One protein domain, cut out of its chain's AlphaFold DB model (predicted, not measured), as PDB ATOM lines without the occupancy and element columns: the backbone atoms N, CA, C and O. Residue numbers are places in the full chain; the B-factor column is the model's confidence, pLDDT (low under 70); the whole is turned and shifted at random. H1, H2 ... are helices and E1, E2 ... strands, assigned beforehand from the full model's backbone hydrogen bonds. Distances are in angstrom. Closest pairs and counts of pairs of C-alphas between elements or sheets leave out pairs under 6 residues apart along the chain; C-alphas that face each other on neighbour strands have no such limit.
ATOM      1  N   CYS A 306      44.064 -23.074 -32.208       68.06
ATOM      2  CA  CYS A 306      44.492 -21.846 -32.873       68.06
ATOM      3  C   CYS A 306      43.297 -20.882 -32.873       68.06
ATOM      4  O   CYS A 306      42.346 -21.083 -33.630       68.06
ATOM      5  N   TYR A 307      43.327 -19.869 -32.014       76.00
ATOM      6  CA  TYR A 307      42.340 -18.794 -31.980       76.00
ATOM      7  C   TYR A 307      43.047 -17.441 -31.880       76.00
ATOM      8  O   TYR A 307      44.222 -17.362 -31.532       76.00
ATOM      9  N   THR A 308      42.320 -16.376 -32.198       75.38
ATOM     10  CA  THR A 308      42.756 -14.997 -31.982       75.38
ATOM     11  C   THR A 308      41.612 -14.273 -31.305       75.38
ATOM     12  O   THR A 308      40.455 -14.423 -31.712       75.38
ATOM     13  N   GLU A 309      41.915 -13.528 -30.251       80.06
ATOM     14  CA  GLU A 309      40.902 -12.756 -29.548       80.06
ATOM     15  C   GLU A 309      40.461 -11.565 -30.396       80.06
ATOM     16  O   GLU A 309      41.260 -10.857 -31.008       80.06
ATOM     17  N   LEU A 310      39.148 -11.365 -30.486       83.31
ATOM     18  CA  LEU A 310      38.599 -10.345 -31.368       83.31
ATOM     19  C   LEU A 310      38.811  -8.952 -30.771       83.31
ATOM     20  O   LEU A 310      38.513  -8.725 -29.602       83.31
ATOM     21  N   GLY A 311      39.262  -8.000 -31.585       79.88
ATOM     22  CA  GLY A 311      39.529  -6.633 -31.123       79.88
ATOM     23  C   GLY A 311      40.792  -6.512 -30.271       79.88
ATOM     24  O   GLY A 311      41.079  -5.415 -29.786       79.88
ATOM     25  N   ASP A 312      41.533  -7.607 -30.100       78.38
ATOM     26  CA  ASP A 312      42.867  -7.554 -29.543       78.38
ATOM     27  C   ASP A 312      43.924  -7.393 -30.639       78.38
ATOM     28  O   ASP A 312      43.716  -7.781 -31.791       78.38
ATOM     29  N   LYS A 313      45.043  -6.766 -30.279       74.75
ATOM     30  CA  LYS A 313      46.195  -6.588 -31.165       74.75
ATOM     31  C   LYS A 313      47.359  -7.333 -30.526       74.75
ATOM     32  O   LYS A 313      47.951  -6.784 -29.601       74.75
ATOM     33  N   PRO A 314      47.639  -8.576 -30.950       70.75
ATOM     34  CA  PRO A 314      48.716  -9.343 -30.352       70.75
ATOM     35  C   PRO A 314      50.055  -8.684 -30.689       70.75
ATOM     36  O   PRO A 314      50.393  -8.530 -31.862       70.75
ATOM     37  N   ASP A 315      50.806  -8.314 -29.655       74.44
ATOM     38  CA  ASP A 315      52.177  -7.805 -29.785       74.44
ATOM     39  C   ASP A 315      53.197  -8.937 -30.027       74.44
ATOM     40  O   ASP A 315      54.315  -8.676 -30.461       74.44
ATOM     41  N   ASP A 316      52.813 -10.191 -29.756       77.69
ATOM     42  CA  ASP A 316      53.632 -11.392 -29.942       77.69
ATOM     43  C   ASP A 316      52.899 -12.407 -30.833       77.69
ATOM     44  O   ASP A 316      51.860 -12.955 -30.458       77.69
ATOM     45  N   LEU A 317      53.456 -12.678 -32.017       79.56
ATOM     46  CA  LEU A 317      52.959 -13.688 -32.958       79.56
ATOM     47  C   LEU A 317      53.705 -15.032 -32.842       79.56
ATOM     48  O   LEU A 317      53.592 -15.885 -33.727       79.56
ATOM     49  N   SER A 318      54.473 -15.242 -31.767       81.12
ATOM     50  CA  SER A 318      55.146 -16.514 -31.492       81.12
ATOM     51  C   SER A 318      54.124 -17.644 -31.397       81.12
ATOM     52  O   SER A 318      53.089 -17.535 -30.739       81.12
ATOM     53  N   HIS A 319      54.415 -18.777 -32.033       78.12
ATOM     54  CA  HIS A 319      53.486 -19.900 -32.070       78.12
ATOM     55  C   HIS A 319      54.212 -21.241 -32.094       78.12
ATOM     56  O   HIS A 319      55.358 -21.349 -32.524       78.12
ATOM     57  N   ARG A 320      53.532 -22.306 -31.669       78.56
ATOM     58  CA  ARG A 320      54.044 -23.678 -31.759       78.56
ATOM     59  C   ARG A 320      53.134 -24.490 -32.664       78.56
ATOM     60  O   ARG A 320      51.958 -24.654 -32.365       78.56
ATOM     61  N   VAL A 321      53.694 -25.062 -33.726       78.88
ATOM     62  CA  VAL A 321      52.980 -26.009 -34.591       78.88
ATOM     63  C   VAL A 321      53.703 -27.348 -34.527       78.88
ATOM     64  O   VAL A 321      54.843 -27.469 -34.976       78.88
ATOM     65  N   GLN A 322      53.033 -28.364 -33.974       78.44
ATOM     66  CA  GLN A 322      53.604 -29.701 -33.750       78.44
ATOM     67  C   GLN A 322      54.912 -29.624 -32.930       78.44
ATOM     68  O   GLN A 322      54.891 -29.182 -31.782       78.44
ATOM     69  N   ASN A 323      56.042 -30.019 -33.527       81.94
ATOM     70  CA  ASN A 323      57.376 -29.972 -32.921       81.94
ATOM     71  C   ASN A 323      58.165 -28.694 -33.247       81.94
ATOM     72  O   ASN A 323      59.276 -28.542 -32.751       81.94
ATOM     73  N   THR A 324      57.623 -27.786 -34.062       81.75
ATOM     74  CA  THR A 324      58.329 -26.554 -34.444       81.75
ATOM     75  C   THR A 324      57.831 -25.382 -33.608       81.75
ATOM     76  O   THR A 324      56.623 -25.162 -33.487       81.75
ATOM     77  N   ILE A 325      58.772 -24.646 -33.022       83.69
ATOM     78  CA  ILE A 325      58.524 -23.421 -32.264       83.69
ATOM     79  C   ILE A 325      58.937 -22.260 -33.161       83.69
ATOM     80  O   ILE A 325      60.061 -22.231 -33.652       83.69
ATOM     81  N   TYR A 326      58.019 -21.329 -33.371       85.12
ATOM     82  CA  TYR A 326      58.255 -20.079 -34.069       85.12
ATOM     83  C   TYR A 326      58.235 -18.956 -33.042       85.12
ATOM     84  O   TYR A 326      57.367 -18.930 -32.165       85.12
ATOM     85  N   THR A 327      59.182 -18.037 -33.165       86.00
ATOM     86  CA  THR A 327      59.246 -16.828 -32.350       86.00
ATOM     87  C   THR A 327      58.966 -15.638 -33.245       86.00
ATOM     88  O   THR A 327      59.427 -15.594 -34.387       86.00
ATOM     89  N   ASP A 328      58.180 -14.706 -32.733       87.56
ATOM     90  CA  ASP A 328      57.925 -13.435 -33.384       87.56
ATOM     91  C   ASP A 328      59.236 -12.682 -33.676       87.56
ATOM     92  O   ASP A 328      60.173 -12.722 -32.878       87.56
ATOM     93  N   TYR A 329      59.320 -12.008 -34.827       86.88
ATOM     94  CA  TYR A 329      60.543 -11.321 -35.252       86.88
ATOM     95  C   TYR A 329      60.933 -10.181 -34.308       86.88
ATOM     96  O   TYR A 329      62.099 -10.083 -33.932       86.88
ATOM     97  N   LYS A 330      59.967  -9.353 -33.890       86.75
ATOM     98  CA  LYS A 330      60.214  -8.253 -32.955       86.75
ATOM     99  C   LYS A 330      60.707  -8.809 -31.627       86.75
ATOM    100  O   LYS A 330      61.730  -8.362 -31.120       86.75
ATOM    101  N   LYS A 331      60.047  -9.857 -31.129       85.06
ATOM    102  CA  LYS A 331      60.465 -10.552 -29.910       85.06
ATOM    103  C   LYS A 331      61.875 -11.129 -30.021       85.06
ATOM    104  O   LYS A 331      62.671 -10.979 -29.110       85.06
ATOM    105  N   ALA A 332      62.204 -11.779 -31.132       83.75
ATOM    106  CA  ALA A 332      63.533 -12.350 -31.345       83.75
ATOM    107  C   ALA A 332      64.637 -11.283 -31.452       83.75
ATOM    108  O   ALA A 332      65.787 -11.576 -31.138       83.75
ATOM    109  N   TYR A 333      64.293 -10.079 -31.915       82.94
ATOM    110  CA  TYR A 333      65.221  -8.962 -32.058       82.94
ATOM    111  C   TYR A 333      65.413  -8.176 -30.750       82.94
ATOM    112  O   TYR A 333      66.529  -7.765 -30.443       82.94
ATOM    113  N   GLU A 334      64.341  -7.969 -29.980       78.69
ATOM    114  CA  GLU A 334      64.349  -7.169 -28.746       78.69
ATOM    115  C   GLU A 334      64.681  -7.996 -27.489       78.69
ATOM    116  O   GLU A 334      65.412  -7.516 -26.617       78.69
ATOM    117  N   ASP A 335      64.179  -9.234 -27.378       70.00
ATOM    118  CA  ASP A 335      64.319 -10.030 -26.155       70.00
ATOM    119  C   ASP A 335      65.656 -10.777 -26.097       70.00
ATOM    120  O   ASP A 335      65.915 -11.748 -26.814       70.00
ATOM    121  N   ASN A 336      66.469 -10.414 -25.107       68.00
ATOM    122  CA  ASN A 336      67.628 -11.197 -24.701       68.00
ATOM    123  C   ASN A 336      67.237 -12.188 -23.594       68.00
ATOM    124  O   ASN A 336      67.228 -11.850 -22.413       68.00
ATOM    125  N   TYR A 337      67.007 -13.458 -23.941       65.75
ATOM    126  CA  TYR A 337      66.713 -14.549 -22.982       65.75
ATOM    127  C   TYR A 337      67.906 -14.957 -22.085       65.75
ATOM    128  O   TYR A 337      67.932 -16.034 -21.482       65.75
ATOM    129  N   LEU A 338      68.948 -14.133 -22.024       73.00
ATOM    130  CA  LEU A 338      70.211 -14.436 -21.370       73.00
ATOM    131  C   LEU A 338      70.133 -14.134 -19.873       73.00
ATOM    132  O   LEU A 338      70.528 -13.072 -19.403       73.00
ATOM    133  N   ILE A 339      69.676 -15.121 -19.104       68.75
ATOM    134  CA  ILE A 339      69.636 -15.017 -17.644       68.75
ATOM    135  C   ILE A 339      71.021 -15.325 -17.054       68.75
ATOM    136  O   ILE A 339      71.688 -16.304 -17.431       68.75
ATOM    137  N   ASP A 340      71.445 -14.492 -16.104       70.31
ATOM    138  CA  ASP A 340      72.585 -14.761 -15.232       70.31
ATOM    139  C   ASP A 340      72.126 -15.629 -14.042       70.31
ATOM    140  O   ASP A 340      71.445 -15.131 -13.141       70.31
ATOM    141  N   PRO A 341      72.483 -16.928 -14.007       66.88
ATOM    142  CA  PRO A 341      72.050 -17.834 -12.947       66.88
ATOM    143  C   PRO A 341      72.596 -17.438 -11.571       66.88
ATOM    144  O   PRO A 341      72.039 -17.864 -10.565       66.88
ATOM    145  N   SER A 342      73.654 -16.620 -11.503       69.00
ATOM    146  CA  SER A 342      74.207 -16.160 -10.228       69.00
ATOM    147  C   SER A 342      73.329 -15.121  -9.519       69.00
ATOM    148  O   SER A 342      73.464 -14.943  -8.311       69.00
ATOM    149  N   LYS A 343      72.402 -14.473 -10.242       68.88
ATOM    150  CA  LYS A 343      71.477 -13.460  -9.705       68.88
ATOM    151  C   LYS A 343      70.114 -14.026  -9.289       68.88
ATOM    152  O   LYS A 343      69.319 -13.305  -8.689       68.88
ATOM    153  N   ILE A 344      69.816 -15.289  -9.601       67.50
ATOM    154  CA  ILE A 344      68.522 -15.908  -9.287       67.50
ATOM    155  C   ILE A 344      68.575 -16.535  -7.890       67.50
ATOM    156  O   ILE A 344      69.299 -17.500  -7.657       67.50
ATOM    157  N   ASN A 345      67.754 -16.032  -6.967       67.31
ATOM    158  CA  ASN A 345      67.575 -16.637  -5.647       67.31
ATOM    159  C   ASN A 345      66.596 -17.819  -5.733       67.31
ATOM    160  O   ASN A 345      65.383 -17.634  -5.659       67.31
ATOM    161  N   ILE A 346      67.113 -19.039  -5.883       69.75
ATOM    162  CA  ILE A 346      66.314 -20.270  -5.793       69.75
ATOM    163  C   ILE A 346      66.295 -20.728  -4.328       69.75
ATOM    164  O   ILE A 346      67.350 -20.892  -3.716       69.75
ATOM    165  N   ARG A 347      65.103 -20.932  -3.753       75.12
ATOM    166  CA  ARG A 347      64.962 -21.507  -2.405       75.12
ATOM    167  C   ARG A 347      65.346 -22.986  -2.444       75.12
ATOM    168  O   ARG A 347      64.758 -23.751  -3.204       75.12
ATOM    169  N   ASN A 348      66.305 -23.378  -1.613       80.62
ATOM    170  CA  ASN A 348      66.691 -24.772  -1.425       80.62
ATOM    171  C   ASN A 348      66.151 -25.258  -0.081       80.62
ATOM    172  O   ASN A 348      66.369 -24.599   0.935       80.62
ATOM    173  N   TYR A 349      65.491 -26.411  -0.081       85.12
ATOM    174  CA  TYR A 349      64.971 -27.060   1.123       85.12
ATOM    175  C   TYR A 349      65.865 -28.246   1.468       85.12
ATOM    176  O   TYR A 349      66.330 -28.948   0.566       85.12
ATOM    177  N   LYS A 350      66.125 -28.467   2.756       84.50
ATOM    178  CA  LYS A 350      66.968 -29.578   3.212       84.50
ATOM    179  C   LYS A 350      66.214 -30.902   3.167       84.50
ATOM    180  O   LYS A 350      66.785 -31.890   2.727       84.50
ATOM    181  N   ASP A 351      64.938 -30.883   3.556       89.62
ATOM    182  CA  ASP A 351      64.071 -32.060   3.631       89.62
ATOM    183  C   ASP A 351      62.660 -31.771   3.094       89.62
ATOM    184  O   ASP A 351      62.196 -30.630   3.073       89.62
ATOM    185  N   ILE A 352      61.938 -32.831   2.714       86.81
ATOM    186  CA  ILE A 352      60.554 -32.758   2.202       86.81
ATOM    187  C   ILE A 352      59.620 -32.062   3.206       86.81
ATOM    188  O   ILE A 352      58.790 -31.249   2.813       86.81
ATOM    189  N   ASN A 353      59.817 -32.292   4.506       88.06
ATOM    190  CA  ASN A 353      59.015 -31.669   5.564       88.06
ATOM    191  C   ASN A 353      59.193 -30.139   5.633       88.06
ATOM    192  O   ASN A 353      58.287 -29.428   6.062       88.06
ATOM    193  N   GLU A 354      60.363 -29.616   5.253       85.69
ATOM    194  CA  GLU A 354      60.625 -28.170   5.217       85.69
ATOM    195  C   GLU A 354      59.904 -27.519   4.029       85.69
ATOM    196  O   GLU A 354      59.303 -26.456   4.174       85.69
ATOM    197  N   LEU A 355      59.888 -28.208   2.883       85.06
ATOM    198  CA  LEU A 355      59.108 -27.814   1.710       85.06
ATOM    199  C   LEU A 355      57.600 -27.811   2.007       85.06
ATOM    200  O   LEU A 355      56.898 -26.894   1.587       85.06
ATOM    201  N   GLU A 356      57.094 -28.829   2.708       84.62
ATOM    202  CA  GLU A 356      55.677 -28.913   3.088       84.62
ATOM    203  C   GLU A 356      55.274 -27.762   4.011       84.62
ATOM    204  O   GLU A 356      54.289 -27.082   3.733       84.62
ATOM    205  N   LYS A 357      56.084 -27.451   5.028       85.19
ATOM    206  CA  LYS A 357      55.824 -26.312   5.922       85.19
ATOM    207  C   LYS A 357      55.836 -24.960   5.207       85.19
ATOM    208  O   LYS A 357      54.971 -24.132   5.480       85.19
ATOM    209  N   ASP A 358      56.769 -24.729   4.278       82.56
ATOM    210  CA  ASP A 358      56.801 -23.484   3.485       82.56
ATOM    211  C   ASP A 358      55.571 -23.371   2.564       82.56
ATOM    212  O   ASP A 358      55.052 -22.279   2.345       82.56
ATOM    213  N   ARG A 359      55.045 -24.502   2.068       79.00
ATOM    214  CA  ARG A 359      53.786 -24.548   1.300       79.00
ATOM    215  C   ARG A 359      52.543 -24.339   2.165       79.00
ATOM    216  O   ARG A 359      51.564 -23.784   1.679       79.00
ATOM    217  N   GLU A 360      52.557 -24.778   3.418       82.50
ATOM    218  CA  GLU A 360      51.449 -24.561   4.358       82.50
ATOM    219  C   GLU A 360      51.352 -23.092   4.804       82.50
ATOM    220  O   GLU A 360      50.255 -22.594   5.057       82.50
ATOM    221  N   GLN A 361      52.477 -22.370   4.834       72.19
ATOM    222  CA  GLN A 361      52.554 -20.962   5.224       72.19
ATOM    223  C   GLN A 361      52.528 -20.000   4.018       72.19
ATOM    224  O   GLN A 361      53.249 -19.003   3.973       72.19
ATOM    225  N   LEU A 362      51.670 -20.262   3.031       67.50
ATOM    226  CA  LEU A 362      51.443 -19.363   1.892       67.50
ATOM    227  C   LEU A 362      50.470 -18.234   2.270       67.50
ATOM    228  O   LEU A 362      49.328 -18.194   1.816       67.50
ATOM    229  N   GLN A 363      50.913 -17.304   3.116       76.81
ATOM    230  CA  GLN A 363      50.244 -16.008   3.245       76.81
ATOM    231  C   GLN A 363      50.865 -15.039   2.241       76.81
ATOM    232  O   GLN A 363      52.081 -14.845   2.228       76.81
ATOM    233  N   LEU A 364      50.029 -14.459   1.377       79.94
ATOM    234  CA  LEU A 364      50.464 -13.413   0.458       79.94
ATOM    235  C   LEU A 364      50.919 -12.198   1.272       79.94
ATOM    236  O   LEU A 364      50.233 -11.779   2.201       79.94
ATOM    237  N   SER A 365      52.072 -11.640   0.917       84.75
ATOM    238  CA  SER A 365      52.513 -10.351   1.455       84.75
ATOM    239  C   SER A 365      51.594  -9.231   0.963       84.75
ATOM    240  O   SER A 365      51.084  -9.313  -0.153       84.75
ATOM    241  N   ASP A 366      51.448  -8.151   1.734       86.56
ATOM    242  CA  ASP A 366      50.703  -6.951   1.324       86.56
ATOM    243  C   ASP A 366      51.147  -6.424  -0.054       86.56
ATOM    244  O   ASP A 366      50.311  -6.029  -0.864       86.56
ATOM    245  N   GLU A 367      52.446  -6.497  -0.374       85.88
ATOM    246  CA  GLU A 367      52.973  -6.122  -1.696       85.88
ATOM    247  C   GLU A 367      52.445  -7.043  -2.808       85.88
ATOM    248  O   GLU A 367      52.096  -6.586  -3.896       85.88
ATOM    249  N   GLN A 368      52.343  -8.345  -2.537       86.25
ATOM    250  CA  GLN A 368      51.815  -9.321  -3.491       86.25
ATOM    251  C   GLN A 368      50.304  -9.166  -3.667       86.25
ATOM    252  O   GLN A 368      49.815  -9.292  -4.785       86.25
ATOM    253  N   ILE A 369      49.575  -8.871  -2.585       87.12
ATOM    254  CA  ILE A 369      48.137  -8.583  -2.627       87.12
ATOM    255  C   ILE A 369      47.889  -7.344  -3.487       87.12
ATOM    256  O   ILE A 369      47.078  -7.399  -4.409       87.12
ATOM    257  N   MET A 370      48.644  -6.268  -3.249       89.12
ATOM    258  CA  MET A 370      48.557  -5.045  -4.043       89.12
ATOM    259  C   MET A 370      48.892  -5.304  -5.516       89.12
ATOM    260  O   MET A 370      48.189  -4.822  -6.398       89.12
ATOM    261  N   ALA A 371      49.927  -6.099  -5.803       89.50
ATOM    262  CA  ALA A 371      50.277  -6.459  -7.176       89.50
ATOM    263  C   ALA A 371      49.159  -7.247  -7.883       89.50
ATOM    264  O   ALA A 371      48.886  -6.982  -9.050       89.50
ATOM    265  N   ILE A 372      48.495  -8.174  -7.182       89.06
ATOM    266  CA  ILE A 372      47.344  -8.929  -7.708       89.06
ATOM    267  C   ILE A 372      46.161  -7.995  -7.990       89.06
ATOM    268  O   ILE A 372      45.523  -8.111  -9.034       89.06
ATOM    269  N   GLU A 373      45.867  -7.065  -7.082       90.75
ATOM    270  CA  GLU A 373      44.773  -6.104  -7.255       90.75
ATOM    271  C   GLU A 373      45.031  -5.157  -8.434       90.75
ATOM    272  O   GLU A 373      44.169  -4.999  -9.298       90.75
ATOM    273  N   MET A 374      46.248  -4.611  -8.538       90.38
ATOM    274  CA  MET A 374      46.652  -3.767  -9.666       90.38
ATOM    275  C   MET A 374      46.588  -4.504 -11.010       90.38
ATOM    276  O   MET A 374      46.212  -3.908 -12.020       90.38
ATOM    277  N   ASP A 375      46.972  -5.781 -11.044       90.00
ATOM    278  CA  ASP A 375      46.922  -6.582 -12.269       90.00
ATOM    279  C   ASP A 375      45.474  -6.852 -12.694       90.00
ATOM    280  O   ASP A 375      45.124  -6.657 -13.856       90.00
ATOM    281  N   LYS A 376      44.590  -7.144 -11.736       90.94
ATOM    282  CA  LYS A 376      43.154  -7.288 -11.996       90.94
ATOM    283  C   LYS A 376      42.530  -6.003 -12.555       90.94
ATOM    284  O   LYS A 376      41.790  -6.053 -13.535       90.94
ATOM    285  N   GLU A 377      42.838  -4.840 -11.980       92.69
ATOM    286  CA  GLU A 377      42.368  -3.553 -12.517       92.69
ATOM    287  C   GLU A 377      42.889  -3.294 -13.938       92.69
ATOM    288  O   GLU A 377      42.192  -2.726 -14.788       92.69
ATOM    289  N   LYS A 378      44.131  -3.705 -14.212       91.75
ATOM    290  CA  LYS A 378      44.737  -3.610 -15.538       91.75
ATOM    291  C   LYS A 378      44.038  -4.537 -16.535       91.75
ATOM    292  O   LYS A 378      43.755  -4.089 -17.644       91.75
ATOM    293  N   GLU A 379      43.723  -5.774 -16.161       89.19
ATOM    294  CA  GLU A 379      42.942  -6.708 -16.983       89.19
ATOM    295  C   GLU A 379      41.550  -6.149 -17.302       89.19
ATOM    296  O   GLU A 379      41.153  -6.118 -18.468       89.19
ATOM    297  N   GLU A 380      40.836  -5.622 -16.303       92.00
ATOM    298  CA  GLU A 380      39.515  -5.007 -16.494       92.00
ATOM    299  C   GLU A 380      39.580  -3.807 -17.452       92.00
ATOM    300  O   GLU A 380      38.740  -3.658 -18.347       92.00
ATOM    301  N   ARG A 381      40.616  -2.969 -17.318       93.06
ATOM    302  CA  ARG A 381      40.868  -1.849 -18.232       93.06
ATOM    303  C   ARG A 381      41.181  -2.332 -19.647       93.06
ATOM    304  O   ARG A 381      40.650  -1.771 -20.606       93.06
ATOM    305  N   ASN A 382      42.021  -3.351 -19.791       89.69
ATOM    306  CA  ASN A 382      42.387  -3.918 -21.088       89.69
ATOM    307  C   ASN A 382      41.167  -4.516 -21.796       89.69
ATOM    308  O   ASN A 382      40.962  -4.258 -22.982       89.69
ATOM    309  N   GLU A 383      40.315  -5.237 -21.068       89.81
ATOM    310  CA  GLU A 383      39.077  -5.811 -21.598       89.81
ATOM    311  C   GLU A 383      38.068  -4.725 -22.002       89.81
ATOM    312  O   GLU A 383      37.422  -4.804 -23.057       89.81
ATOM    313  N   TRP A 384      37.975  -3.650 -21.213       92.44
ATOM    314  CA  TRP A 384      37.178  -2.479 -21.575       92.44
ATOM    315  C   TRP A 384      37.686  -1.837 -22.873       92.44
ATOM    316  O   TRP A 384      36.903  -1.632 -23.804       92.44
ATOM    317  N   MET A 385      38.998  -1.607 -22.988       91.88
ATOM    318  CA  MET A 385      39.629  -1.071 -24.200       91.88
ATOM    319  C   MET A 385      39.434  -1.997 -25.408       91.88
ATOM    320  O   MET A 385      39.135  -1.520 -26.500       91.88
ATOM    321  N   ARG A 386      39.557  -3.321 -25.242       91.25
ATOM    322  CA  ARG A 386      39.282  -4.319 -26.295       91.25
ATOM    323  C   ARG A 386      37.846  -4.200 -26.802       91.25
ATOM    324  O   ARG A 386      37.613  -4.170 -28.010       91.25
ATOM    325  N   THR A 387      36.888  -4.054 -25.889       91.12
ATOM    326  CA  THR A 387      35.473  -3.871 -26.233       91.12
ATOM    327  C   THR A 387      35.229  -2.551 -26.968       91.12
ATOM    328  O   THR A 387      34.481  -2.532 -27.945       91.12
ATOM    329  N   GLN A 388      35.871  -1.456 -26.544       91.75
ATOM    330  CA  GLN A 388      35.787  -0.171 -27.248       91.75
ATOM    331  C   GLN A 388      36.377  -0.264 -28.661       91.75
ATOM    332  O   GLN A 388      35.693   0.088 -29.618       91.75
ATOM    333  N   ARG A 389      37.572  -0.855 -28.820       88.94
ATOM    334  CA  ARG A 389      38.192  -1.108 -30.135       88.94
ATOM    335  C   ARG A 389      37.268  -1.908 -31.055       88.94
ATOM    336  O   ARG A 389      37.156  -1.601 -32.240       88.94
ATOM    337  N   LEU A 390      36.578  -2.917 -30.520       91.00
ATOM    338  CA  LEU A 390      35.621  -3.710 -31.288       91.00
ATOM    339  C   LEU A 390      34.429  -2.865 -31.763       91.00
ATOM    340  O   LEU A 390      34.082  -2.911 -32.940       91.00
ATOM    341  N   GLN A 391      33.845  -2.058 -30.872       91.75
ATOM    342  CA  GLN A 391      32.735  -1.159 -31.207       91.75
ATOM    343  C   GLN A 391      33.138  -0.110 -32.249       91.75
ATOM    344  O   GLN A 391      32.403   0.135 -33.205       91.75
ATOM    345  N   GLU A 392      34.311   0.498 -32.088       90.88
ATOM    346  CA  GLU A 392      34.871   1.447 -33.048       90.88
ATOM    347  C   GLU A 392      35.076   0.799 -34.416       90.88
ATOM    348  O   GLU A 392      34.689   1.376 -35.434       90.88
ATOM    349  N   ARG A 393      35.620  -0.423 -34.445       89.12
ATOM    350  CA  ARG A 393      35.825  -1.176 -35.683       89.12
ATOM    351  C   ARG A 393      34.505  -1.512 -36.368       89.12
ATOM    352  O   ARG A 393      34.401  -1.336 -37.578       89.12
ATOM    353  N   ASP A 394      33.492  -1.937 -35.622       91.69
ATOM    354  CA  ASP A 394      32.164  -2.228 -36.169       91.69
ATOM    355  C   ASP A 394      31.509  -0.968 -36.758       91.69
ATOM    356  O   ASP A 394      30.980  -0.998 -37.872       91.69
ATOM    357  N   ASN A 395      31.606   0.169 -36.058       92.81
ATOM    358  CA  ASN A 395      31.122   1.459 -36.555       92.81
ATOM    359  C   ASN A 395      31.872   1.897 -37.821       92.81
ATOM    360  O   ASN A 395      31.256   2.341 -38.792       92.81
ATOM    361  N   TYR A 396      33.196   1.735 -37.837       91.12
ATOM    362  CA  TYR A 396      34.029   2.020 -38.999       91.12
ATOM    363  C   TYR A 396      33.643   1.149 -40.202       91.12
ATOM    364  O   TYR A 396      33.449   1.667 -41.302       91.12
ATOM    365  N   LEU A 397      33.458  -0.158 -39.995       90.81
ATOM    366  CA  LEU A 397      33.004  -1.089 -41.029       90.81
ATOM    367  C   LEU A 397      31.626  -0.700 -41.568       90.81
ATOM    368  O   LEU A 397      31.412  -0.731 -42.782       90.81
ATOM    369  N   TYR A 398      30.707  -0.295 -40.690       92.44
ATOM    370  CA  TYR A 398      29.375   0.158 -41.076       92.44
ATOM    371  C   TYR A 398      29.418   1.421 -41.951       92.44
ATOM    372  O   TYR A 398      28.834   1.442 -43.040       92.44
ATOM    373  N   GLU A 399      30.139   2.460 -41.522       91.94
ATOM    374  CA  GLU A 399      30.269   3.703 -42.290       91.94
ATOM    375  C   GLU A 399      31.018   3.478 -43.607       91.94
ATOM    376  O   GLU A 399      30.615   3.994 -44.658       91.94
ATOM    377  N   HIS A 400      32.056   2.639 -43.596       90.25
ATOM    378  CA  HIS A 400      32.758   2.243 -44.808       90.25
ATOM    379  C   HIS A 400      31.821   1.514 -45.778       90.25
ATOM    380  O   HIS A 400      31.729   1.897 -46.944       90.25
ATOM    381  N   HIS A 401      31.063   0.522 -45.306       89.75
ATOM    382  CA  HIS A 401      30.073  -0.188 -46.114       89.75
ATOM    383  C   HIS A 401      29.040   0.774 -46.714       89.75
ATOM    384  O   HIS A 401      28.755   0.711 -47.909       89.75
ATOM    385  N   LYS A 402      28.527   1.727 -45.930       88.94
ATOM    386  CA  LYS A 402      27.596   2.761 -46.407       88.94
ATOM    387  C   LYS A 402      28.217   3.642 -47.492       88.94
ATOM    388  O   LYS A 402      27.557   3.939 -48.488       88.94
ATOM    389  N   LYS A 403      29.482   4.048 -47.330       87.69
ATOM    390  CA  LYS A 403      30.240   4.809 -48.336       87.69
ATOM    391  C   LYS A 403      30.428   4.005 -49.622       87.69
ATOM    392  O   LYS A 403      30.211   4.555 -50.697       87.69
ATOM    393  N   GLN A 404      30.787   2.724 -49.521       84.94
ATOM    394  CA  GLN A 404      30.954   1.853 -50.686       84.94
ATOM    395  C   GLN A 404      29.626   1.603 -51.393       84.94
ATOM    396  O   GLN A 404      29.558   1.754 -52.605       84.94
ATOM    397  N   ASN A 405      28.552   1.314 -50.656       85.06
ATOM    398  CA  ASN A 405      27.233   1.067 -51.234       85.06
ATOM    399  C   ASN A 405      26.739   2.265 -52.071       85.06
ATOM    400  O   ASN A 405      26.210   2.091 -53.165       85.06
ATOM    401  N   LYS A 406      27.021   3.503 -51.637       83.94
ATOM    402  CA  LYS A 406      26.751   4.711 -52.441       83.94
ATOM    403  C   LYS A 406      27.467   4.731 -53.799       83.94
ATOM    404  O   LYS A 406      26.967   5.370 -54.712       83.94
ATOM    405  N   LEU A 407      28.614   4.067 -53.949       80.00
ATOM    406  CA  LEU A 407      29.324   3.968 -55.232       80.00
ATOM    407  C   LEU A 407      28.677   2.971 -56.203       80.00
ATOM    408  O   LEU A 407      29.035   2.978 -57.378       80.00
ATOM    409  N   PHE A 408      27.767   2.121 -55.724       75.12
ATOM    410  CA  PHE A 408      27.017   1.146 -56.525       75.12
ATOM    411  C   PHE A 408      25.575   1.591 -56.803       75.12
ATOM    412  O   PHE A 408      24.939   1.092 -57.730       75.12
ATOM    413  N   LEU A 409      25.057   2.542 -56.023       74.12
ATOM    414  CA  LEU A 409      23.761   3.173 -56.253       74.12
ATOM    415  C   LEU A 409      23.916   4.262 -57.316       74.12
ATOM    416  O   LEU A 409      24.348   5.370 -57.001       74.12
ATOM    417  N   ASN A 410      23.582   3.941 -58.571       57.44
ATOM    418  CA  ASN A 410      23.470   4.936 -59.640       57.44
ATOM    419  C   ASN A 410      22.652   6.131 -59.128       57.44
ATOM    420  O   ASN A 410      21.516   5.954 -58.684       57.44
ATOM    421  N   SER A 411      23.216   7.340 -59.195       47.31
ATOM    422  CA  SER A 411      22.403   8.554 -59.160       47.31
ATOM    423  C   SER A 411      21.455   8.479 -60.354       47.31
ATOM    424  O   SER A 411      21.921   8.540 -61.494       47.31
ATOM    425  N   GLN A 412      20.170   8.241 -60.088       35.09
ATOM    426  CA  GLN A 412      19.115   8.466 -61.073       35.09
ATOM    427  C   GLN A 412      19.082   9.933 -61.488       35.09
ATOM    428  O   GLN A 412      19.332  10.791 -60.606       35.09
TER     429      GLN A 412
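This is residues 306 to 412 of the 412 residues of the protein "J domain-containing protein" of viral metagenome (UniProt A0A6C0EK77). One long helix, H3, makes one side of an open, hook-like frame, and a thin run of chain makes the other: the small strand hairpin E1 and E2, the short helix H1 and a loose link that leads to the helix H2 at the far end, where the chain turns back into H3. The middle of the frame is largely empty, and residues 395 to 412, with the last part of H3, stick out at one end. The printed part has 107 residues, with two named strands and three named helices in the order E1 E2 H1 H2 H3; the sheet E1 - E2 is antiparallel and the class is mostly helix. The whole is extended, with a radius of gyration of the C-alphas of 24.7 A and spans of 89 by 36 by 25 A.

E1 is residues 319 to 321, 6.6 A long, beginning at C-alpha 319 (53.486, -19.900, -32.070), and E2 is residues 324 to 326, 6.5 A. H1 is residues 329 to 334, 8.6 A, and H2 residues 352 to 360, 12.4 A. H3, residues 366 to 406, is 60.0 A long, from C-alpha 366 (50.703, -6.951, 1.324) to C-alpha 406 (26.751, 4.711, -52.441).

E1 and E2 form a hairpin, antiparallel at 160 degrees, with N 326 and O 319 2.8 A apart, within hydrogen-bond range. H1 touches no helix. H3 is apart from E1, E2, H1 and H2. In H1, H2 and H3 every O i to N i+4 pair is within hydrogen-bond range.

The C-alphas farthest apart, of Lys 350 and Gln 412, are 88.7 A apart. The printed part has no cut. The link from H1 to H2, 17 residues, is long. Mean pLDDT of the printed part is 81.9; 14 residues are under 70, among them 341 to 346 and 410 to 412.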